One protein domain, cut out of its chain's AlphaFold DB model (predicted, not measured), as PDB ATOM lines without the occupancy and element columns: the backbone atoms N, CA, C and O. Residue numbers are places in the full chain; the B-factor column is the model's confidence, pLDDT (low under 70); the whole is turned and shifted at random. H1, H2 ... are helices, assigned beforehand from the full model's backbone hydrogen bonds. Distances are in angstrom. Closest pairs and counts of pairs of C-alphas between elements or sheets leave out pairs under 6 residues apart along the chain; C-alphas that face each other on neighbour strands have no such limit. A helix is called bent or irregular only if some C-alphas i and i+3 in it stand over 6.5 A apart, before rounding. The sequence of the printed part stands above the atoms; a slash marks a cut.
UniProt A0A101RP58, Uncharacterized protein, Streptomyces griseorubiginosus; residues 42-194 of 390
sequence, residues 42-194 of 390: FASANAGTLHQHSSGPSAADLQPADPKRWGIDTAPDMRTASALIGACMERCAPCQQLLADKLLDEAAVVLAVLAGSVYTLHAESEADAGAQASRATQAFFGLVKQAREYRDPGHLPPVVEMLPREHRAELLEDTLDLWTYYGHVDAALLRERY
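This is residues 42 to 194 of the 390 residues of an uncharacterized protein of Streptomyces griseorubiginosus (UniProt A0A101RP58). Two helices, H5 and H9, make the core side by side, with the helical hairpin of H3 and H4 packed on one side of them and H7 and H8 on the other, mostly at crossed angles. Residues 42 to 49, which include the short helix H1, stick out at one end as a tail and make the longest axis, while H2, H6 and H10 are short pieces on the outside of the body. The printed part has 153 residues with ten named helices, H1 to H10 in order along the chain, and no named strand; the class is all helix. It is compact, with a radius of gyration of the C-alphas of 14.8 A and spans of 49 by 34 by 32 A.

H1 is residues 42 to 47, 8.6 A from first to last C-alpha, and begins with C-alpha 42 at (2.674, -24.806, 9.637). Residues 48 to 66 have no named element. H2 is residues 67 to 70, 5.3 A long. H3, residues 79 to 89, is 15.6 A long, and H4, residues 93 to 104, is 16.6 A. H5, residues 108 to 121, runs 20.2 A from C-alpha 108 at (-19.882, -44.867, 20.995). H6, residues 129 to 132, is neither bent nor irregular, but only just: C-alphas 129 and 132 are 6.5 A apart. H7, residues 135 to 149, is 21.5 A long, and H8, residues 156 to 162, is 10.2 A. H9, residues 165 to 182, is the longest helix by residues, 25.3 A long. H10, residues 189 to 192, is 5.5 A long and ends with C-alpha 192 at (-26.492, -28.884, 38.730).

H5 is the hub, touching H3, H4, H7, H8 and H9. H5 and H9 run the same way at a shallow tilt of 33 degrees, only just short of steep; their closest C-alphas, of Ala 115 and Thr 175, are 5.5 A apart. H8 touches H5 at a steep tilt of 46 degrees, opposite ways, with the C-alphas of Val 109 and Pro 157 closest at 4.7 A. H7 touches residues 116 to 120 of H5 and is about perpendicular to H5, only just, at 70.0 degrees; Gly 116 and Val 144 have the closest C-alphas, 6.1 A apart. H7 also touches H9 with residues 136 to 137 alone, the C-alphas of Thr 137 and Leu 171 being closest at 5.1 A. H3 and H4 form a helical hairpin, opposite ways at a tilt of 36 degrees, only just steep; their closest C-alphas, of Ala 87 and Gln 96, are 5.7 A apart. H3 touches H9 with the C-alphas of Met 89 and Thr 180 closest at 5.7 A. H4 and H5 touch only at the corner, and only just, with 3 pairs of C-alphas within 8 A; the closest, of Leu 103 and Leu 111, are 7.2 A apart. H6 touches H7, the C-alphas of Gly 130 and Gln 138 being closest at 4.8 A. H2 is close to H8 but not clearly touching, and H10 stands likewise to H5; the closest C-alphas are Trp 70 and Pro 157 at 7.1 A, and Leu 121 and Leu 190 at 7.4 A. H1 is apart from H3 and H4, for instance. Every O i to N i+4 pair is within hydrogen-bond range in H1, H3, H4, H5, H7, H8 and H9, while H2, H6 and H10 are too short for such a pair.

The two C-alphas farthest apart, of Phe 42 and Tyr 150, are 49.9 A from each other. Without residues 42 to 49, which stand free, the body spans 38 by 35 by 33 A. The printed part has no cut, and its one long link is H1 to H2, of 19 residues. The mean pLDDT of the printed part is 79.1, and residues 42 to 50, 120 to 132, 150 and 183 to 194 are under 70.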
ATOM      1  N   PHE A  42       1.767 -23.673   9.863       53.66
ATOM      2  CA  PHE A  42       2.674 -24.806   9.637       53.66
ATOM      3  C   PHE A  42       3.160 -25.470  10.941       53.66
ATOM      4  O   PHE A  42       3.347 -26.685  10.981       53.66
ATOM      5  N   ALA A  43       3.325 -24.689  12.012       47.78
ATOM      6  CA  ALA A  43       3.678 -25.192  13.336       47.78
ATOM      7  C   ALA A  43       2.582 -26.102  13.924       47.78
ATOM      8  O   ALA A  43       2.892 -27.217  14.341       47.78
ATOM      9  N   SER A  44       1.313 -25.690  13.855       50.94
ATOM     10  CA  SER A  44       0.161 -26.471  14.327       50.94
ATOM     11  C   SER A  44      -0.037 -27.748  13.507       50.94
ATOM     12  O   SER A  44      -0.211 -28.834  14.061       50.94
ATOM     13  N   ALA A  45       0.113 -27.657  12.181       51.91
ATOM     14  CA  ALA A  45       0.051 -28.813  11.283       51.91
ATOM     15  C   ALA A  45       1.204 -29.817  11.502       51.91
ATOM     16  O   ALA A  45       1.046 -31.013  11.262       51.91
ATOM     17  N   ASN A  46       2.373 -29.351  11.953       45.66
ATOM     18  CA  ASN A  46       3.539 -30.197  12.233       45.66
ATOM     19  C   ASN A  46       3.487 -30.833  13.635       45.66
ATOM     20  O   ASN A  46       3.950 -31.966  13.825       45.66
ATOM     21  N   ALA A  47       2.908 -30.117  14.601       53.16
ATOM     22  CA  ALA A  47       2.706 -30.582  15.968       53.16
ATOM     23  C   ALA A  47       1.476 -31.497  16.116       53.16
ATOM     24  O   ALA A  47       1.437 -32.292  17.048       53.16
ATOM     25  N   GLY A  48       0.515 -31.441  15.183       53.19
ATOM     26  CA  GLY A  48      -0.758 -32.163  15.306       53.19
ATOM     27  C   GLY A  48      -1.663 -31.568  16.386       53.19
ATOM     28  O   GLY A  48      -2.531 -32.254  16.915       53.19
ATOM     29  N   THR A  49      -1.428 -30.309  16.750       55.97
ATOM     30  CA  THR A  49      -2.177 -29.613  17.792       55.97
ATOM     31  C   THR A  49      -3.450 -29.046  17.184       55.97
ATOM     32  O   THR A  49      -3.386 -28.236  16.255       55.97
ATOM     33  N   LEU A  50      -4.591 -29.492  17.704       61.41
ATOM     34  CA  LEU A  50      -5.901 -28.912  17.422       61.41
ATOM     35  C   LEU A  50      -5.888 -27.418  17.772       61.41
ATOM     36  O   LEU A  50      -5.190 -27.008  18.704       61.41
ATOM     37  N   HIS A  51      -6.635 -26.608  17.018       74.12
ATOM     38  CA  HIS A  51      -6.923 -25.246  17.458       74.12
ATOM     39  C   HIS A  51      -7.631 -25.313  18.815       74.12
ATOM     40  O   HIS A  51      -8.438 -26.211  19.056       74.12
ATOM     41  N   GLN A  52      -7.285 -24.393  19.710       75.06
ATOM     42  CA  GLN A  52      -8.032 -24.212  20.945       75.06
ATOM     43  C   GLN A  52      -9.172 -23.244  20.662       75.06
ATOM     44  O   GLN A  52      -8.930 -22.138  20.181       75.06
ATOM     45  N   HIS A  53     -10.384 -23.690  20.958       80.06
ATOM     46  CA  HIS A  53     -11.589 -22.876  20.944       80.06
ATOM     47  C   HIS A  53     -11.901 -22.497  22.390       80.06
ATOM     48  O   HIS A  53     -11.809 -23.337  23.286       80.06
ATOM     49  N   SER A  54     -12.182 -21.218  22.623       77.75
ATOM     50  CA  SER A  54     -12.520 -20.686  23.950       77.75
ATOM     51  C   SER A  54     -14.017 -20.739  24.239       77.75
ATOM     52  O   SER A  54     -14.426 -20.585  25.387       77.75
ATOM     53  N   SER A  55     -14.824 -20.932  23.198       77.50
ATOM     54  CA  SER A  55     -16.276 -21.034  23.295       77.50
ATOM     55  C   SER A  55     -16.696 -22.473  23.610       77.50
ATOM     56  O   SER A  55     -16.111 -23.414  23.077       77.50
ATOM     57  N   GLY A  56     -17.733 -22.639  24.431       79.38
ATOM     58  CA  GLY A  56     -18.345 -23.937  24.734       79.38
ATOM     59  C   GLY A  56     -17.885 -24.586  26.046       79.38
ATOM     60  O   GLY A  56     -17.038 -24.043  26.757       79.38
ATOM     61  N   PRO A  57     -18.473 -25.743  26.397       83.25
ATOM     62  CA  PRO A  57     -18.167 -26.458  27.630       83.25
ATOM     63  C   PRO A  57     -16.764 -27.068  27.583       83.25
ATOM     64  O   PRO A  57     -16.300 -27.545  26.541       83.25
ATOM     65  N   SER A  58     -16.096 -27.118  28.734       85.44
ATOM     66  CA  SER A  58     -14.853 -27.872  28.869       85.44
ATOM     67  C   SER A  58     -15.127 -29.382  28.832       85.44
ATOM     68  O   SER A  58     -16.241 -29.845  29.077       85.44
ATOM     69  N   ALA A  59     -14.092 -30.188  28.585       84.50
ATOM     70  CA  ALA A  59     -14.214 -31.645  28.666       84.50
ATOM     71  C   ALA A  59     -14.702 -32.126  30.047       84.50
ATOM     72  O   ALA A  59     -15.423 -33.114  30.115       84.50
ATOM     73  N   ALA A  60     -14.347 -31.423  31.127       82.88
ATOM     74  CA  ALA A  60     -14.807 -31.741  32.476       82.88
ATOM     75  C   ALA A  60     -16.301 -31.433  32.671       82.88
ATOM     76  O   ALA A  60     -16.963 -32.119  33.439       82.88
ATOM     77  N   ASP A  61     -16.847 -30.443  31.959       80.88
ATOM     78  CA  ASP A  61     -18.275 -30.104  32.041       80.88
ATOM     79  C   ASP A  61     -19.152 -31.150  31.350       80.88
ATOM     80  O   ASP A  61     -20.296 -31.357  31.739       80.88
ATOM     81  N   LEU A  62     -18.597 -31.831  30.344       82.88
ATOM     82  CA  LEU A  62     -19.258 -32.918  29.624       82.88
ATOM     83  C   LEU A  62     -19.077 -34.288  30.287       82.88
ATOM     84  O   LEU A  62     -19.692 -35.260  29.849       82.88
ATOM     85  N   GLN A  63     -18.195 -34.410  31.280       84.31
ATOM     86  CA  GLN A  63     -17.935 -35.700  31.906       84.31
ATOM     87  C   GLN A  63     -19.133 -36.142  32.757       84.31
ATOM     88  O   GLN A  63     -19.610 -35.370  33.591       84.31
ATOM     89  N   PRO A  64     -19.599 -37.397  32.610       82.06
ATOM     90  CA  PRO A  64     -20.588 -37.954  33.517       82.06
ATOM     91  C   PRO A  64     -20.088 -37.916  34.961       82.06
ATOM     92  O   PRO A  64     -18.985 -38.387  35.242       82.06
ATOM     93  N   ALA A  65     -20.919 -37.418  35.879       77.50
ATOM     94  CA  ALA A  65     -20.606 -37.420  37.310       77.50
ATOM     95  C   ALA A  65     -20.436 -38.848  37.867       77.50
ATOM     96  O   ALA A  65     -19.602 -39.078  38.739       77.50
ATOM     97  N   ASP A  66     -21.199 -39.806  37.327       81.56
ATOM     98  CA  ASP A  66     -21.077 -41.233  37.622       81.56
ATOM     99  C   ASP A  66     -20.977 -42.045  36.317       81.56
ATOM    100  O   ASP A  66     -21.996 -42.311  35.672       81.56
ATOM    101  N   PRO A  67     -19.762 -42.447  35.899       82.25
ATOM    102  CA  PRO A  67     -19.562 -43.277  34.713       82.25
ATOM    103  C   PRO A  67     -20.298 -44.622  34.776       82.25
ATOM    104  O   PRO A  67     -20.769 -45.103  33.746       82.25
ATOM    105  N   LYS A  68     -20.486 -45.209  35.968       81.69
ATOM    106  CA  LYS A  68     -21.125 -46.529  36.096       81.69
ATOM    107  C   LYS A  68     -22.582 -46.506  35.656       81.69
ATOM    108  O   LYS A  68     -23.054 -47.476  35.073       81.69
ATOM    109  N   ARG A  69     -23.271 -45.380  35.860       81.44
ATOM    110  CA  ARG A  69     -24.633 -45.162  35.349       81.44
ATOM    111  C   ARG A  69     -24.719 -45.170  33.830       81.44
ATOM    112  O   ARG A  69     -25.778 -45.439  33.294       81.44
ATOM    113  N   TRP A  70     -23.618 -44.905  33.140       85.00
ATOM    114  CA  TRP A  70     -23.518 -45.004  31.685       85.00
ATOM    115  C   TRP A  70     -23.048 -46.392  31.226       85.00
ATOM    116  O   TRP A  70     -22.674 -46.559  30.070       85.00
ATOM    117  N   GLY A  71     -23.032 -47.385  32.123       82.12
ATOM    118  CA  GLY A  71     -22.582 -48.741  31.813       82.12
ATOM    119  C   GLY A  71     -21.079 -48.848  31.542       82.12
ATOM    120  O   GLY A  71     -20.651 -49.795  30.888       82.12
ATOM    121  N   ILE A  72     -20.276 -47.883  32.010       83.62
ATOM    122  CA  ILE A  72     -18.825 -47.843  31.782       83.62
ATOM    123  C   ILE A  72     -18.042 -47.726  33.093       83.62
ATOM    124  O   ILE A  72     -18.404 -46.990  34.008       83.62
ATOM    125  N   ASP A  73     -16.914 -48.433  33.169       83.38
ATOM    126  CA  ASP A  73     -16.087 -48.478  34.383       83.38
ATOM    127  C   ASP A  73     -15.243 -47.215  34.593       83.38
ATOM    128  O   ASP A  73     -14.812 -46.917  35.707       83.38
ATOM    129  N   THR A  74     -14.948 -46.483  33.519       84.50
ATOM    130  CA  THR A  74     -14.074 -45.303  33.533       84.50
ATOM    131  C   THR A  74     -14.706 -44.189  32.720       84.50
ATOM    132  O   THR A  74     -15.213 -44.444  31.632       84.50
ATOM    133  N   ALA A  75     -14.648 -42.954  33.231       85.19
ATOM    134  CA  ALA A  75     -15.171 -41.781  32.538       85.19
ATOM    135  C   ALA A  75     -14.593 -41.666  31.111       85.19
ATOM    136  O   ALA A  75     -13.378 -41.823  30.935       85.19
ATOM    137  N   PRO A  76     -15.426 -41.371  30.097       88.88
ATOM    138  CA  PRO A  76     -14.959 -41.249  28.728       88.88
ATOM    139  C   PRO A  76     -14.145 -39.958  28.545       88.88
ATOM    140  O   PRO A  76     -14.357 -38.952  29.231       88.88
ATOM    141  N   ASP A  77     -13.191 -39.976  27.611       89.31
ATOM    142  CA  ASP A  77     -12.396 -38.794  27.267       89.31
ATOM    143  C   ASP A  77     -13.213 -37.837  26.389       89.31
ATOM    144  O   ASP A  77     -13.317 -38.010  25.178       89.31
ATOM    145  N   MET A  78     -13.766 -36.790  27.001       92.69
ATOM    146  CA  MET A  78     -14.634 -35.820  26.323       92.69
ATOM    147  C   MET A  78     -13.871 -34.690  25.606       92.69
ATOM    148  O   MET A  78     -14.483 -33.711  25.172       92.69
ATOM    149  N   ARG A  79     -12.538 -34.775  25.459       89.44
ATOM    150  CA  ARG A  79     -11.734 -33.700  24.838       89.44
ATOM    151  C   ARG A  79     -12.077 -33.454  23.374       89.44
ATOM    152  O   ARG A  79     -12.110 -32.297  22.959       89.44
ATOM    153  N   THR A  80     -12.325 -34.505  22.591       91.25
ATOM    154  CA  THR A  80     -12.718 -34.356  21.179       91.25
ATOM    155  C   THR A  80     -14.098 -33.708  21.066       91.25
ATOM    156  O   THR A  80     -14.255 -32.769  20.290       91.25
ATOM    157  N   ALA A  81     -15.061 -34.145  21.885       93.75
ATOM    158  CA  ALA A  81     -16.419 -33.597  21.924       93.75
ATOM    159  C   ALA A  81     -16.439 -32.108  22.311       93.75
ATOM    160  O   ALA A  81     -17.009 -31.292  21.593       93.75
ATOM    161  N   SER A  82     -15.747 -31.740  23.395       90.56
ATOM    162  CA  SER A  82     -15.616 -30.347  23.849       90.56
ATOM    163  C   SER A  82     -14.979 -29.453  22.778       90.56
ATOM    164  O   SER A  82     -15.524 -28.402  22.440       90.56
ATOM    165  N   ALA A  83     -13.875 -29.898  22.165       89.88
ATOM    166  CA  ALA A  83     -13.226 -29.146  21.091       89.88
ATOM    167  C   ALA A  83     -14.127 -28.984  19.854       89.88
ATOM    168  O   ALA A  83     -14.075 -27.945  19.195       89.88
ATOM    169  N   LEU A  84     -14.945 -29.996  19.538       93.88
ATOM    170  CA  LEU A  84     -15.881 -29.955  18.417       93.88
ATOM    171  C   LEU A  84     -17.014 -28.955  18.668       93.88
ATOM    172  O   LEU A  84     -17.276 -28.136  17.791       93.88
ATOM    173  N   ILE A  85     -17.617 -28.945  19.863       91.56
ATOM    174  CA  ILE A  85     -18.630 -27.938  20.226       91.56
ATOM    175  C   ILE A  85     -18.044 -26.527  20.094       91.56
ATOM    176  O   ILE A  85     -18.648 -25.671  19.449       91.56
ATOM    177  N   GLY A  86     -16.842 -26.289  20.630       88.88
ATOM    178  CA  GLY A  86     -16.190 -24.984  20.510       88.88
ATOM    179  C   GLY A  86     -15.910 -24.580  19.061       88.88
ATOM    180  O   GLY A  86     -16.149 -23.433  18.679       88.88
ATOM    181  N   ALA A  87     -15.499 -25.530  18.214       88.50
ATOM    182  CA  ALA A  87     -15.342 -25.298  16.780       88.50
ATOM    183  C   ALA A  87     -16.675 -24.965  16.085       88.50
ATOM    184  O   ALA A  87     -16.686 -24.158  15.151       88.50
ATOM    185  N   CYS A  88     -17.793 -25.561  16.512       91.25
ATOM    186  CA  CYS A  88     -19.134 -25.237  16.016       91.25
ATOM    187  C   CYS A  88     -19.555 -23.819  16.413       91.25
ATOM    188  O   CYS A  88     -19.898 -23.020  15.541       91.25
ATOM    189  N   MET A  89     -19.426 -23.465  17.694       86.31
ATOM    190  CA  MET A  89     -19.775 -22.133  18.205       86.31
ATOM    191  C   MET A  89     -18.939 -21.017  17.556       86.31
ATOM    192  O   MET A  89     -19.467 -19.957  17.222       86.31
ATOM    193  N   GLU A  90     -17.652 -21.268  17.299       86.12
ATOM    194  CA  GLU A  90     -16.747 -20.325  16.621       86.12
ATOM    195  C   GLU A  90     -16.772 -20.439  15.087       86.12
ATOM    196  O   GLU A  90     -16.021 -19.749  14.396       86.12
ATOM    197  N   ARG A  91     -17.632 -21.303  14.530       87.00
ATOM    198  CA  ARG A  91     -17.799 -21.518  13.081       87.00
ATOM    199  C   ARG A  91     -16.493 -21.886  12.353       87.00
ATOM    200  O   ARG A  91     -16.273 -21.518  11.197       87.00
ATOM    201  N   CYS A  92     -15.607 -22.634  13.013       86.88
ATOM    202  CA  CYS A  92     -14.324 -23.067  12.460       86.88
ATOM    203  C   CYS A  92     -14.464 -24.343  11.606       86.88
ATOM    204  O   CYS A  92     -14.150 -25.448  12.055       86.88
ATOM    205  N   ALA A  93     -14.885 -24.191  10.347       86.69
ATOM    206  CA  ALA A  93     -15.165 -25.312   9.439       86.69
ATOM    207  C   ALA A  93     -14.048 -26.385   9.328       86.69
ATOM    208  O   ALA A  93     -14.371 -27.575   9.369       86.69
ATOM    209  N   PRO A  94     -12.738 -26.048   9.253       83.38
ATOM    210  CA  PRO A  94     -11.687 -27.071   9.190       83.38
ATOM    211  C   PRO A  94     -11.596 -27.938  10.454       83.38
ATOM    212  O   PRO A  94     -11.261 -29.121  10.368       83.38
ATOM    213  N   CYS A  95     -11.865 -27.351  11.624       86.06
ATOM    214  CA  CYS A  95     -11.871 -28.064  12.899       86.06
ATOM    215  C   CYS A  95     -13.137 -28.901  13.050       86.06
ATOM    216  O   CYS A  95     -13.024 -30.044  13.475       86.06
ATOM    217  N   GLN A  96     -14.294 -28.386  12.623       90.12
ATOM    218  CA  GLN A  96     -15.554 -29.135  12.617       90.12
ATOM    219  C   GLN A  96     -15.428 -30.430  11.812       90.12
ATOM    220  O   GLN A  96     -15.649 -31.503  12.357       90.12
ATOM    221  N   GLN A  97     -14.966 -30.351  10.559       86.50
ATOM    222  CA  GLN A  97     -14.806 -31.531   9.698       86.50
ATOM    223  C   GLN A  97     -13.848 -32.563  10.307       86.50
ATOM    224  O   GLN A  97     -14.175 -33.740  10.420       86.50
ATOM    225  N   LEU A  98     -12.663 -32.118  10.742       87.12
ATOM    226  CA  LEU A  98     -11.648 -33.020  11.288       87.12
ATOM    227  C   LEU A  98     -12.075 -33.664  12.617       87.12
ATOM    228  O   LEU A  98     -11.758 -34.826  12.862       87.12
ATOM    229  N   LEU A  99     -12.732 -32.905  13.495       91.81
ATOM    230  CA  LEU A  99     -13.145 -33.389  14.811       91.81
ATOM    231  C   LEU A  99     -14.421 -34.229  14.750       91.81
ATOM    232  O   LEU A  99     -14.514 -35.181  15.518       91.81
ATOM    233  N   ALA A 100     -15.350 -33.936  13.835       94.06
ATOM    234  CA  ALA A 100     -16.541 -34.755  13.621       94.06
ATOM    235  C   ALA A 100     -16.160 -36.160  13.139       94.06
ATOM    236  O   ALA A 100     -16.551 -37.143  13.766       94.06
ATOM    237  N   ASP A 101     -15.302 -36.264  12.116       90.06
ATOM    238  CA  ASP A 101     -14.790 -37.556  11.639       90.06
ATOM    239  C   ASP A 101     -14.102 -38.341  12.760       90.06
ATOM    240  O   ASP A 101     -14.341 -39.535  12.932       90.06
ATOM    241  N   LYS A 102     -13.274 -37.650  13.554       91.44
ATOM    242  CA  LYS A 102     -12.569 -38.256  14.683       91.44
ATOM    243  C   LYS A 102     -13.536 -38.760  15.757       91.44
ATOM    244  O   LYS A 102     -13.340 -39.860  16.254       91.44
ATOM    245  N   LEU A 103     -14.556 -37.981  16.119       94.56
ATOM    246  CA  LEU A 103     -15.533 -38.365  17.140       94.56
ATOM    247  C   LEU A 103     -16.385 -39.560  16.688       94.56
ATOM    248  O   LEU A 103     -16.685 -40.431  17.496       94.56
ATOM    249  N   LEU A 104     -16.709 -39.651  15.394       94.25
ATOM    250  CA  LEU A 104     -17.411 -40.807  14.819       94.25
ATOM    251  C   LEU A 104     -16.574 -42.100  14.827       94.25
ATOM    252  O   LEU A 104     -17.147 -43.191  14.750       94.25
ATOM    253  N   ASP A 105     -15.246 -41.984  14.912       92.12
ATOM    254  CA  ASP A 105     -14.303 -43.103  15.053       92.12
ATOM    255  C   ASP A 105     -13.994 -43.454  16.524       92.12
ATOM    256  O   ASP A 105     -13.361 -44.477  16.794       92.12
ATOM    257  N   GLU A 106     -14.404 -42.614  17.480       92.44
ATOM    258  CA  GLU A 106     -14.225 -42.858  18.915       92.44
ATOM    259  C   GLU A 106     -15.275 -43.843  19.465       92.44
ATOM    260  O   GLU A 106     -16.190 -44.297  18.771       92.44
ATOM    261  N   ALA A 107     -15.119 -44.224  20.736       90.94
ATOM    262  CA  ALA A 107     -16.062 -45.114  21.401       90.94
ATOM    263  C   ALA A 107     -17.469 -44.496  21.412       90.94
ATOM    264  O   ALA A 107     -17.633 -43.323  21.756       90.94
ATOM    265  N   ALA A 108     -18.487 -45.305  21.106       91.75
ATOM    266  CA  ALA A 108     -19.882 -44.867  20.995       91.75
ATOM    267  C   ALA A 108     -20.389 -44.115  22.237       91.75
ATOM    268  O   ALA A 108     -21.220 -43.215  22.124       91.75
ATOM    269  N   VAL A 109     -19.834 -44.423  23.414       93.94
ATOM    270  CA  VAL A 109     -20.143 -43.726  24.664       93.94
ATOM    271  C   VAL A 109     -19.836 -42.227  24.625       93.94
ATOM    272  O   VAL A 109     -20.574 -41.460  25.228       93.94
ATOM    273  N   VAL A 110     -18.819 -41.773  23.884       94.94
ATOM    274  CA  VAL A 110     -18.509 -40.337  23.757       94.94
ATOM    275  C   VAL A 110     -19.653 -39.612  23.048       94.94
ATOM    276  O   VAL A 110     -20.123 -38.581  23.528       94.94
ATOM    277  N   LEU A 111     -20.144 -40.180  21.942       96.00
ATOM    278  CA  LEU A 111     -21.290 -39.642  21.208       96.00
ATOM    279  C   LEU A 111     -22.581 -39.744  22.034       96.00
ATOM    280  O   LEU A 111     -23.348 -38.787  22.073       96.00
ATOM    281  N   ALA A 112     -22.798 -40.859  22.736       94.25
ATOM    282  CA  ALA A 112     -23.969 -41.039  23.593       94.25
ATOM    283  C   ALA A 112     -24.015 -40.018  24.738       94.25
ATOM    284  O   ALA A 112     -25.069 -39.439  24.992       94.25
ATOM    285  N   VAL A 113     -22.881 -39.758  25.400       91.94
ATOM    286  CA  VAL A 113     -22.772 -38.736  26.453       91.94
ATOM    287  C   VAL A 113     -22.986 -37.344  25.874       91.94
ATOM    288  O   VAL A 113     -23.771 -36.569  26.420       91.94
ATOM    289  N   LEU A 114     -22.345 -37.030  24.745       92.75
ATOM    290  CA  LEU A 114     -22.499 -35.742  24.072       92.75
ATOM    291  C   LEU A 114     -23.969 -35.470  23.708       92.75
ATOM    292  O   LEU A 114     -24.510 -34.435  24.100       92.75
ATOM    293  N   ALA A 115     -24.625 -36.407  23.024       91.69
ATOM    294  CA  ALA A 115     -26.027 -36.290  22.641       91.69
ATOM    295  C   ALA A 115     -26.946 -36.270  23.872       91.69
ATOM    296  O   ALA A 115     -27.754 -35.359  24.042       91.69
ATOM    297  N   GLY A 116     -26.785 -37.217  24.799       88.44
ATOM    298  CA  GLY A 116     -27.591 -37.282  26.019       88.44
ATOM    299  C   GLY A 116     -27.494 -36.015  26.874       88.44
ATOM    300  O   GLY A 116     -28.501 -35.596  27.444       88.44
ATOM    301  N   SER A 117     -26.330 -35.355  26.911       83.50
ATOM    302  CA  SER A 117     -26.144 -34.100  27.650       83.50
ATOM    303  C   SER A 117     -26.988 -32.952  27.084       83.50
ATOM    304  O   SER A 117     -27.699 -32.300  27.847       83.50
ATOM    305  N   VAL A 118     -27.008 -32.748  25.760       80.62
ATOM    306  CA  VAL A 118     -27.783 -31.652  25.149       80.62
ATOM    307  C   VAL A 118     -29.279 -31.927  25.176       80.62
ATOM    308  O   VAL A 118     -30.072 -31.044  25.493       80.62
ATOM    309  N   TYR A 119     -29.683 -33.174  24.935       72.88
ATOM    310  CA  TYR A 119     -31.095 -33.533  24.983       72.88
ATOM    311  C   TYR A 119     -31.644 -33.463  26.406       72.88
ATOM    312  O   TYR A 119     -32.819 -33.154  26.576       72.88
ATOM    313  N   THR A 120     -30.814 -33.675  27.432       67.88
ATOM    314  CA  THR A 120     -31.179 -33.412  28.836       67.88
ATOM    315  C   THR A 120     -31.300 -31.917  29.154       67.88
ATOM    316  O   THR A 120     -32.084 -31.540  30.031       67.88
ATOM    317  N   LEU A 121     -30.573 -31.048  28.442       64.50
ATOM    318  CA  LEU A 121     -30.739 -29.594  28.548       64.50
ATOM    319  C   LEU A 121     -32.041 -29.115  27.905       64.50
ATOM    320  O   LEU A 121     -32.675 -28.233  28.488       64.50
ATOM    321  N   HIS A 122     -32.463 -29.735  26.795       66.00
ATOM    322  CA  HIS A 122     -33.753 -29.471  26.151       66.00
ATOM    323  C   HIS A 122     -34.878 -29.570  27.191       66.00
ATOM    324  O   HIS A 122     -35.155 -30.643  27.755       66.00
ATOM    325  N   ALA A 123     -35.451 -28.408  27.514       54.28
ATOM    326  CA  ALA A 123     -36.489 -28.275  28.520       54.28
ATOM    327  C   ALA A 123     -37.730 -29.043  28.062       54.28
ATOM    328  O   ALA A 123     -38.104 -28.990  26.895       54.28
ATOM    329  N   GLU A 124     -38.391 -29.740  28.988       52.66
ATOM    330  CA  GLU A 124     -39.616 -30.502  28.694       52.66
ATOM    331  C   GLU A 124     -40.742 -29.636  28.102       52.66
ATOM    332  O   GLU A 124     -41.644 -30.161  27.460       52.66
ATOM    333  N   SER A 125     -40.672 -28.316  28.308       43.41
ATOM    334  CA  SER A 125     -41.620 -27.314  27.822       43.41
ATOM    335  C   SER A 125     -41.315 -26.763  26.426       43.41
ATOM    336  O   SER A 125     -42.085 -25.944  25.927       43.41
ATOM    337  N   GLU A 126     -40.182 -27.115  25.813       54.53
ATOM    338  CA  GLU A 126     -39.856 -26.656  24.462       54.53
ATOM    339  C   GLU A 126     -40.482 -27.577  23.409       54.53
ATOM    340  O   GLU A 126     -40.576 -28.793  23.587       54.53
ATOM    341  N   ALA A 127     -40.963 -26.980  22.313       52.84
ATOM    342  CA  ALA A 127     -41.528 -27.731  21.200       52.84
ATOM    343  C   ALA A 127     -40.494 -28.746  20.696       52.84
ATOM    344  O   ALA A 127     -39.328 -28.393  20.525       52.84
ATOM    345  N   ASP A 128     -40.948 -29.983  20.482       56.94
ATOM    346  CA  ASP A 128     -40.123 -31.166  20.233       56.94
ATOM    347  C   ASP A 128     -38.947 -30.862  19.289       56.94
ATOM    348  O   ASP A 128     -39.129 -30.788  18.070       56.94
ATOM    349  N   ALA A 129     -37.734 -30.701  19.844       53.84
ATOM    350  CA  ALA A 129     -36.512 -30.559  19.045       53.84
ATOM    351  C   ALA A 129     -36.351 -31.729  18.060       53.84
ATOM    352  O   ALA A 129     -35.723 -31.584  17.013       53.84
ATOM    353  N   GLY A 130     -36.976 -32.875  18.354       54.69
ATOM    354  CA  GLY A 130     -37.001 -34.034  17.483       54.69
ATOM    355  C   GLY A 130     -37.772 -33.823  16.181       54.69
ATOM    356  O   GLY A 130     -37.406 -34.429  15.182       54.69
ATOM    357  N   ALA A 131     -38.796 -32.963  16.115       60.84
ATOM    358  CA  ALA A 131     -39.678 -32.905  14.941       60.84
ATOM    359  C   ALA A 131     -38.963 -32.479  13.644       60.84
ATOM    360  O   ALA A 131     -39.385 -32.873  12.555       60.84
ATOM    361  N   GLN A 132     -37.886 -31.698  13.758       68.38
ATOM    362  CA  GLN A 132     -37.059 -31.256  12.627       68.38
ATOM    363  C   GLN A 132     -35.753 -32.048  12.484       68.38
ATOM    364  O   GLN A 132     -35.094 -31.931  11.454       68.38
ATOM    365  N   ALA A 133     -35.399 -32.856  13.484       81.88
ATOM    366  CA  ALA A 133     -34.194 -33.667  13.477       81.88
ATOM    367  C   ALA A 133     -34.329 -34.898  12.568       81.88
ATOM    368  O   ALA A 133     -35.427 -35.292  12.153       81.88
ATOM    369  N   SER A 134     -33.202 -35.553  12.294       80.94
ATOM    370  CA  SER A 134     -33.186 -36.832  11.586       80.94
ATOM    371  C   SER A 134     -33.992 -37.914  12.324       80.94
ATOM    372  O   SER A 134     -34.221 -37.865  13.536       80.94
ATOM    373  N   ARG A 135     -34.401 -38.966  11.601       76.00
ATOM    374  CA  ARG A 135     -35.126 -40.102  12.207       76.00
ATOM    375  C   ARG A 135     -34.303 -40.821  13.276       76.00
ATOM    376  O   ARG A 135     -34.868 -41.267  14.274       76.00
ATOM    377  N   ALA A 136     -32.991 -40.944  13.069       80.81
ATOM    378  CA  ALA A 136     -32.085 -41.540  14.045       80.81
ATOM    379  C   ALA A 136     -32.080 -40.728  15.346       80.81
ATOM    380  O   ALA A 136     -32.222 -41.287  16.435       80.81
ATOM    381  N   THR A 137     -32.022 -39.405  15.221       86.38
ATOM    382  CA  THR A 137     -32.097 -38.485  16.351       86.38
ATOM    383  C   THR A 137     -33.444 -38.517  17.057       86.38
ATOM    384  O   THR A 137     -33.473 -38.556  18.281       86.38
ATOM    385  N   GLN A 138     -34.560 -38.572  16.329       80.94
ATOM    386  CA  GLN A 138     -35.894 -38.712  16.927       80.94
ATOM    387  C   GLN A 138     -36.002 -39.975  17.791       80.94
ATOM    388  O   GLN A 138     -36.489 -39.920  18.922       80.94
ATOM    389  N   ALA A 139     -35.510 -41.107  17.278       81.19
ATOM    390  CA  ALA A 139     -35.482 -42.360  18.023       81.19
ATOM    391  C   ALA A 139     -34.584 -42.254  19.266       81.19
ATOM    392  O   ALA A 139     -35.001 -42.636  20.362       81.19
ATOM    393  N   PHE A 140     -33.385 -41.678  19.122       86.75
ATOM    394  CA  PHE A 140     -32.474 -41.453  20.243       86.75
ATOM    395  C   PHE A 140     -33.073 -40.511  21.294       86.75
ATOM    396  O   PHE A 140     -32.972 -40.774  22.490       86.75
ATOM    397  N   PHE A 141     -33.764 -39.451  20.879       84.19
ATOM    398  CA  PHE A 141     -34.400 -38.506  21.790       84.19
ATOM    399  C   PHE A 141     -35.504 -39.165  22.624       84.19
ATOM    400  O   PHE A 141     -35.592 -38.917  23.828       84.19
ATOM    401  N   GLY A 142     -36.293 -40.062  22.024       81.44
ATOM    402  CA  GLY A 142     -37.244 -40.900  22.759       81.44
ATOM    403  C   GLY A 142     -36.575 -41.717  23.871       81.44
ATOM    404  O   GLY A 142     -37.092 -41.772  24.986       81.44
ATOM    405  N   LEU A 143     -35.389 -42.272  23.609       84.00
ATOM    406  CA  LEU A 143     -34.602 -43.001  24.609       84.00
ATOM    407  C   LEU A 143     -34.019 -42.077  25.679       84.00
ATOM    408  O   LEU A 143     -34.032 -42.424  26.852       84.00
ATOM    409  N   VAL A 144     -33.571 -40.868  25.326       85.12
ATOM    410  CA  VAL A 144     -33.110 -39.888  26.324       85.12
ATOM    411  C   VAL A 144     -34.250 -39.458  27.253       85.12
ATOM    412  O   VAL A 144     -34.022 -39.284  28.452       85.12
ATOM    413  N   LYS A 145     -35.483 -39.312  26.741       80.19
ATOM    414  CA  LYS A 145     -36.665 -39.065  27.587       80.19
ATOM    415  C   LYS A 145     -36.867 -40.206  28.588       80.19
ATOM    416  O   LYS A 145     -37.002 -39.935  29.777       80.19
ATOM    417  N   GLN A 146     -36.777 -41.458  28.135       75.00
ATOM    418  CA  GLN A 146     -36.868 -42.637  29.005       75.00
ATOM    419  C   GLN A 146     -35.724 -42.688  30.031       75.00
ATOM    420  O   GLN A 146     -35.967 -42.832  31.225       75.00
ATOM    421  N   ALA A 147     -34.474 -42.495  29.601       81.94
ATOM    422  CA  ALA A 147     -33.303 -42.458  30.478       81.94
ATOM    423  C   ALA A 147     -33.426 -41.395  31.578       81.94
ATOM    424  O   ALA A 147     -32.989 -41.609  32.709       81.94
ATOM    425  N   ARG A 148     -34.031 -40.245  31.260       76.19
ATOM    426  CA  ARG A 148     -34.311 -39.175  32.223       76.19
ATOM    427  C   ARG A 148     -35.403 -39.574  33.208       76.19
ATOM    428  O   ARG A 148     -35.210 -39.393  34.407       76.19
ATOM    429  N   GLU A 149     -36.509 -40.117  32.706       73.06
ATOM    430  CA  GLU A 149     -37.647 -40.571  33.511       73.06
ATOM    431  C   GLU A 149     -37.225 -41.635  34.535       73.06
ATOM    432  O   GLU A 149     -37.577 -41.536  35.710       73.06
ATOM    433  N   TYR A 150     -36.383 -42.586  34.121       68.75
ATOM    434  CA  TYR A 150     -35.910 -43.689  34.966       68.75
ATOM    435  C   TYR A 150     -34.561 -43.436  35.649       68.75
ATOM    436  O   TYR A 150     -34.070 -44.289  36.385       68.75
ATOM    437  N   ARG A 151     -33.947 -42.265  35.433       72.69
ATOM    438  CA  ARG A 151     -32.606 -41.901  35.936       72.69
ATOM    439  C   ARG A 151     -31.511 -42.929  35.599       72.69
ATOM    440  O   ARG A 151     -30.541 -43.057  36.351       72.69
ATOM    441  N   ASP A 152     -31.642 -43.605  34.461       80.50
ATOM    442  CA  ASP A 152     -30.731 -44.651  33.997       80.50
ATOM    443  C   ASP A 152     -30.316 -44.426  32.529       80.50
ATOM    444  O   ASP A 152     -31.040 -44.809  31.603       80.50
ATOM    445  N   PRO A 153     -29.152 -43.796  32.284       85.88
ATOM    446  CA  PRO A 153     -28.609 -43.608  30.943       85.88
ATOM    447  C   PRO A 153     -27.819 -44.819  30.423       85.88
ATOM    448  O   PRO A 153     -27.269 -44.744  29.321       85.88
ATOM    449  N   GLY A 154     -27.743 -45.931  31.164       86.88
ATOM    450  CA  GLY A 154     -26.848 -47.054  30.864       86.88
ATOM    451  C   GLY A 154     -27.124 -47.743  29.529       86.88
ATOM    452  O   GLY A 154     -26.223 -48.316  28.921       86.88
ATOM    453  N   HIS A 155     -28.351 -47.630  29.026       84.38
ATOM    454  CA  HIS A 155     -28.759 -48.196  27.744       84.38
ATOM    455  C   HIS A 155     -28.427 -47.304  26.533       84.38
ATOM    456  O   HIS A 155     -28.499 -47.778  25.400       84.38
ATOM    457  N   LEU A 156     -28.042 -46.036  26.728       90.38
ATOM    458  CA  LEU A 156     -27.773 -45.115  25.615       90.38
ATOM    459  C   LEU A 156     -26.506 -45.489  24.822       90.38
ATOM    460  O   LEU A 156     -26.588 -45.531  23.591       90.38
ATOM    461  N   PRO A 157     -25.344 -45.798  25.445       92.81
ATOM    462  CA  PRO A 157     -24.142 -46.148  24.686       92.81
ATOM    463  C   PRO A 157     -24.284 -47.401  23.809       92.81
ATOM    464  O   PRO A 157     -23.924 -47.304  22.633       92.81
ATOM    465  N   PRO A 158     -24.858 -48.529  24.287       87.94
ATOM    466  CA  PRO A 158     -25.099 -49.696  23.437       87.94
ATOM    467  C   PRO A 158     -25.992 -49.390  22.230       87.94
ATOM    468  O   PRO A 158     -25.746 -49.892  21.135       87.94
ATOM    469  N   VAL A 159     -27.008 -48.533  22.390       87.62
ATOM    470  CA  VAL A 159     -27.858 -48.123  21.263       87.62
ATOM    471  C   VAL A 159     -27.058 -47.350  20.221       87.62
ATOM    472  O   VAL A 159     -27.153 -47.658  19.036       87.62
ATOM    473  N   VAL A 160     -26.236 -46.385  20.644       92.38
ATOM    474  CA  VAL A 160     -25.385 -45.612  19.725       92.38
ATOM    475  C   VAL A 160     -24.351 -46.501  19.035       92.38
ATOM    476  O   VAL A 160     -24.046 -46.289  17.864       92.38
ATOM    477  N   GLU A 161     -23.835 -47.520  19.720       92.44
ATOM    478  CA  GLU A 161     -22.905 -48.491  19.138       92.44
ATOM    479  C   GLU A 161     -23.548 -49.311  18.012       92.44
ATOM    480  O   GLU A 161     -22.916 -49.539  16.977       92.44
ATOM    481  N   MET A 162     -24.822 -49.685  18.172       89.00
ATOM    482  CA  MET A 162     -25.594 -50.404  17.154       89.00
ATOM    483  C   MET A 162     -25.978 -49.537  15.947       89.00
ATOM    484  O   MET A 162     -26.354 -50.081  14.906       89.00
ATOM    485  N   LEU A 163     -25.890 -48.206  16.046       87.69
ATOM    486  CA  LEU A 163     -26.212 -47.330  14.924       87.69
ATOM    487  C   LEU A 163     -25.164 -47.456  13.797       87.69
ATOM    488  O   LEU A 163     -23.948 -47.354  14.034       87.69
ATOM    489  N   PRO A 164     -25.613 -47.587  12.534       89.69
ATOM    490  CA  PRO A 164     -24.785 -47.350  11.360       89.69
ATOM    491  C   PRO A 164     -24.028 -46.022  11.453       89.69
ATOM    492  O   PRO A 164     -24.509 -45.056  12.047       89.69
ATOM    493  N   ARG A 165     -22.840 -45.954  10.840       93.19
ATOM    494  CA  ARG A 165     -22.007 -44.739  10.865       93.19
ATOM    495  C   ARG A 165     -22.764 -43.511  10.346       93.19
ATOM    496  O   ARG A 165     -22.609 -42.439  10.911       93.19
ATOM    497  N   GLU A 166     -23.569 -43.681   9.301       91.31
ATOM    498  CA  GLU A 166     -24.418 -42.625   8.736       91.31
ATOM    499  C   GLU A 166     -25.406 -42.066   9.769       91.31
ATOM    500  O   GLU A 166     -25.420 -40.864   9.999       91.31
ATOM    501  N   HIS A 167     -26.113 -42.923  10.508       90.75
ATOM    502  CA  HIS A 167     -27.026 -42.496  11.572       90.75
ATOM    503  C   HIS A 167     -26.308 -41.893  12.783       90.75
ATOM    504  O   HIS A 167     -26.847 -41.009  13.444       90.75
ATOM    505  N   ARG A 168     -25.074 -42.322  13.076       94.62
ATOM    506  CA  ARG A 168     -24.229 -41.647  14.076       94.62
ATOM    507  C   ARG A 168     -23.804 -40.252  13.626       94.62
ATOM    508  O   ARG A 168     -23.712 -39.366  14.468       94.62
ATOM    509  N   ALA A 169     -23.544 -40.061  12.333       94.31
ATOM    510  CA  ALA A 169     -23.220 -38.755  11.770       94.31
ATOM    511  C   ALA A 169     -24.427 -37.811  11.829       94.31
ATOM    512  O   ALA A 169     -24.270 -36.692  12.301       94.31
ATOM    513  N   GLU A 170     -25.618 -38.292  11.461       92.62
ATOM    514  CA  GLU A 170     -26.880 -37.549  11.609       92.62
ATOM    515  C   GLU A 170     -27.133 -37.160  13.076       92.62
ATOM    516  O   GLU A 170     -27.369 -35.993  13.380       92.62
ATOM    517  N   LEU A 171     -26.992 -38.117  14.006       94.06
ATOM    518  CA  LEU A 171     -27.134 -37.853  15.440       94.06
ATOM    519  C   LEU A 171     -26.135 -36.805  15.935       94.06
ATOM    520  O   LEU A 171     -26.491 -35.950  16.745       94.06
ATOM    521  N   LEU A 172     -24.882 -36.882  15.481       96.06
ATOM    522  CA  LEU A 172     -23.847 -35.920  15.834       96.06
ATOM    523  C   LEU A 172     -24.174 -34.523  15.296       96.06
ATOM    524  O   LEU A 172     -24.052 -33.563  16.048       96.06
ATOM    525  N   GLU A 173     -24.585 -34.406  14.035       94.25
ATOM    526  CA  GLU A 173     -24.946 -33.129  13.410       94.25
ATOM    527  C   GLU A 173     -26.109 -32.459  14.154       94.25
ATOM    528  O   GLU A 173     -25.933 -31.358  14.678       94.25
ATOM    529  N   ASP A 174     -27.223 -33.172  14.347       91.94
ATOM    530  CA  ASP A 174     -28.391 -32.655  15.073       91.94
ATOM    531  C   ASP A 174     -28.035 -32.262  16.523       91.94
ATOM    532  O   ASP A 174     -28.487 -31.249  17.062       91.94
ATOM    533  N   THR A 175     -27.177 -33.054  17.177       92.06
ATOM    534  CA  THR A 175     -26.674 -32.768  18.530       92.06
ATOM    535  C   THR A 175     -25.841 -31.486  18.573       92.06
ATOM    536  O   THR A 175     -25.943 -30.716  19.531       92.06
ATOM    537  N   LEU A 176     -24.998 -31.249  17.565       92.19
ATOM    538  CA  LEU A 176     -24.169 -30.048  17.480       92.19
ATOM    539  C   LEU A 176     -25.011 -28.809  17.185       92.19
ATOM    540  O   LEU A 176     -24.754 -27.768  17.788       92.19
ATOM    541  N   ASP A 177     -26.036 -28.924  16.344       88.44
ATOM    542  CA  ASP A 177     -26.980 -27.838  16.081       88.44
ATOM    543  C   ASP A 177     -27.682 -27.406  17.372       88.44
ATOM    544  O   ASP A 177     -27.660 -26.220  17.725       88.44
ATOM    545  N   LEU A 178     -28.183 -28.359  18.163       83.75
ATOM    546  CA  LEU A 178     -28.762 -28.058  19.475       83.75
ATOM    547  C   LEU A 178     -27.738 -27.467  20.443       83.75
ATOM    548  O   LEU A 178     -28.064 -26.546  21.187       83.75
ATOM    549  N   TRP A 179     -26.489 -27.928  20.423       86.75
ATOM    550  CA  TRP A 179     -25.426 -27.324  21.226       86.75
ATOM    551  C   TRP A 179     -25.124 -25.886  20.813       86.75
ATOM    552  O   TRP A 179     -24.849 -25.059  21.674       86.75
ATOM    553  N   THR A 180     -25.183 -25.549  19.525       84.81
ATOM    554  CA  THR A 180     -25.025 -24.153  19.091       84.81
ATOM    555  C   THR A 180     -26.227 -23.290  19.462       84.81
ATOM    556  O   THR A 180     -26.052 -22.111  19.755       84.81
ATOM    557  N   TYR A 181     -27.425 -23.877  19.524       80.56
ATOM    558  CA  TYR A 181     -28.634 -23.198  19.979       80.56
ATOM    559  C   TYR A 181     -28.619 -22.949  21.499       80.56
ATOM    560  O   TYR A 181     -28.756 -21.808  21.940       80.56
ATOM    561  N   TYR A 182     -28.381 -23.990  22.306       72.62
ATOM    562  CA  TYR A 182     -28.397 -23.919  23.773       72.62
ATOM    563  C   TYR A 182     -27.090 -23.464  24.401       72.62
ATOM    564  O   TYR A 182     -27.115 -22.940  25.503       72.62
ATOM    565  N   GLY A 183     -25.944 -23.651  23.748       63.75
ATOM    566  CA  GLY A 183     -24.621 -23.412  24.337       63.75
ATOM    567  C   GLY A 183     -24.344 -21.950  24.697       63.75
ATOM    568  O   GLY A 183     -23.371 -21.662  25.388       63.75
ATOM    569  N   HIS A 184     -25.199 -21.024  24.259       62.12
ATOM    570  CA  HIS A 184     -25.208 -19.637  24.726       62.12
ATOM    571  C   HIS A 184     -25.850 -19.466  26.120       62.12
ATOM    572  O   HIS A 184     -25.639 -18.440  26.765       62.12
ATOM    573  N   VAL A 185     -26.608 -20.461  26.587       55.78
ATOM    574  CA  VAL A 185     -27.272 -20.542  27.892       55.78
ATOM    575  C   VAL A 185     -26.395 -21.398  28.817       55.78
ATOM    576  O   VAL A 185     -26.430 -22.620  28.777       55.78
ATOM    577  N   ASP A 186     -25.535 -20.712  29.569       53.09
ATOM    578  CA  ASP A 186     -24.561 -21.172  30.577       53.09
ATOM    579  C   ASP A 186     -24.329 -22.698  30.756       53.09
ATOM    580  O   ASP A 186     -25.143 -23.432  31.322       53.09
ATOM    581  N   ALA A 187     -23.130 -23.161  30.376       49.84
ATOM    582  CA  ALA A 187     -22.670 -24.549  30.513       49.84
ATOM    583  C   ALA A 187     -22.649 -25.067  31.969       49.84
ATOM    584  O   ALA A 187     -22.655 -26.282  32.185       49.84
ATOM    585  N   ALA A 188     -22.662 -24.177  32.970       48.47
ATOM    586  CA  ALA A 188     -22.749 -24.550  34.384       48.47
ATOM    587  C   ALA A 188     -24.025 -25.350  34.724       48.47
ATOM    588  O   ALA A 188     -23.997 -26.192  35.627       48.47
ATOM    589  N   LEU A 189     -25.109 -25.174  33.955       51.03
ATOM    590  CA  LEU A 189     -26.385 -25.877  34.145       51.03
ATOM    591  C   LEU A 189     -26.280 -27.406  34.002       51.03
ATOM    592  O   LEU A 189     -27.112 -28.131  34.553       51.03
ATOM    593  N   LEU A 190     -25.254 -27.924  33.311       50.53
ATOM    594  CA  LEU A 190     -25.020 -29.367  33.197       50.53
ATOM    595  C   LEU A 190     -24.601 -30.019  34.522       50.53
ATOM    596  O   LEU A 190     -24.966 -31.168  34.771       50.53
ATOM    597  N   ARG A 191     -23.865 -29.302  35.387       45.97
ATOM    598  CA  ARG A 191     -23.390 -29.851  36.671       45.97
ATOM    599  C   ARG A 191     -24.496 -29.926  37.723       45.97
ATOM    600  O   ARG A 191     -24.477 -30.830  38.551       45.97
ATOM    601  N   GLU A 192     -25.453 -29.000  37.695       39.69
ATOM    602  CA  GLU A 192     -26.492 -28.884  38.730       39.69
ATOM    603  C   GLU A 192     -27.676 -29.847  38.537       39.69
ATOM    604  O   GLU A 192     -28.354 -30.173  39.509       39.69
ATOM    605  N   ARG A 193     -27.927 -30.355  37.320       45.38
ATOM    606  CA  ARG A 193     -29.091 -31.228  37.041       45.38
ATOM    607  C   ARG A 193     -28.923 -32.702  37.432       45.38
ATOM    608  O   ARG A 193     -29.919 -33.423  37.448       45.38
ATOM    609  N   TYR A 194     -27.716 -33.145  37.788       39.31
ATOM    610  CA  TYR A 194     -27.451 -34.512  38.261       39.31
ATOM    611  C   TYR A 194     -26.748 -34.530  39.633       39.31
ATOM    612  O   TYR A 194     -25.599 -34.970  39.724       39.31
TER     613      TYR A 194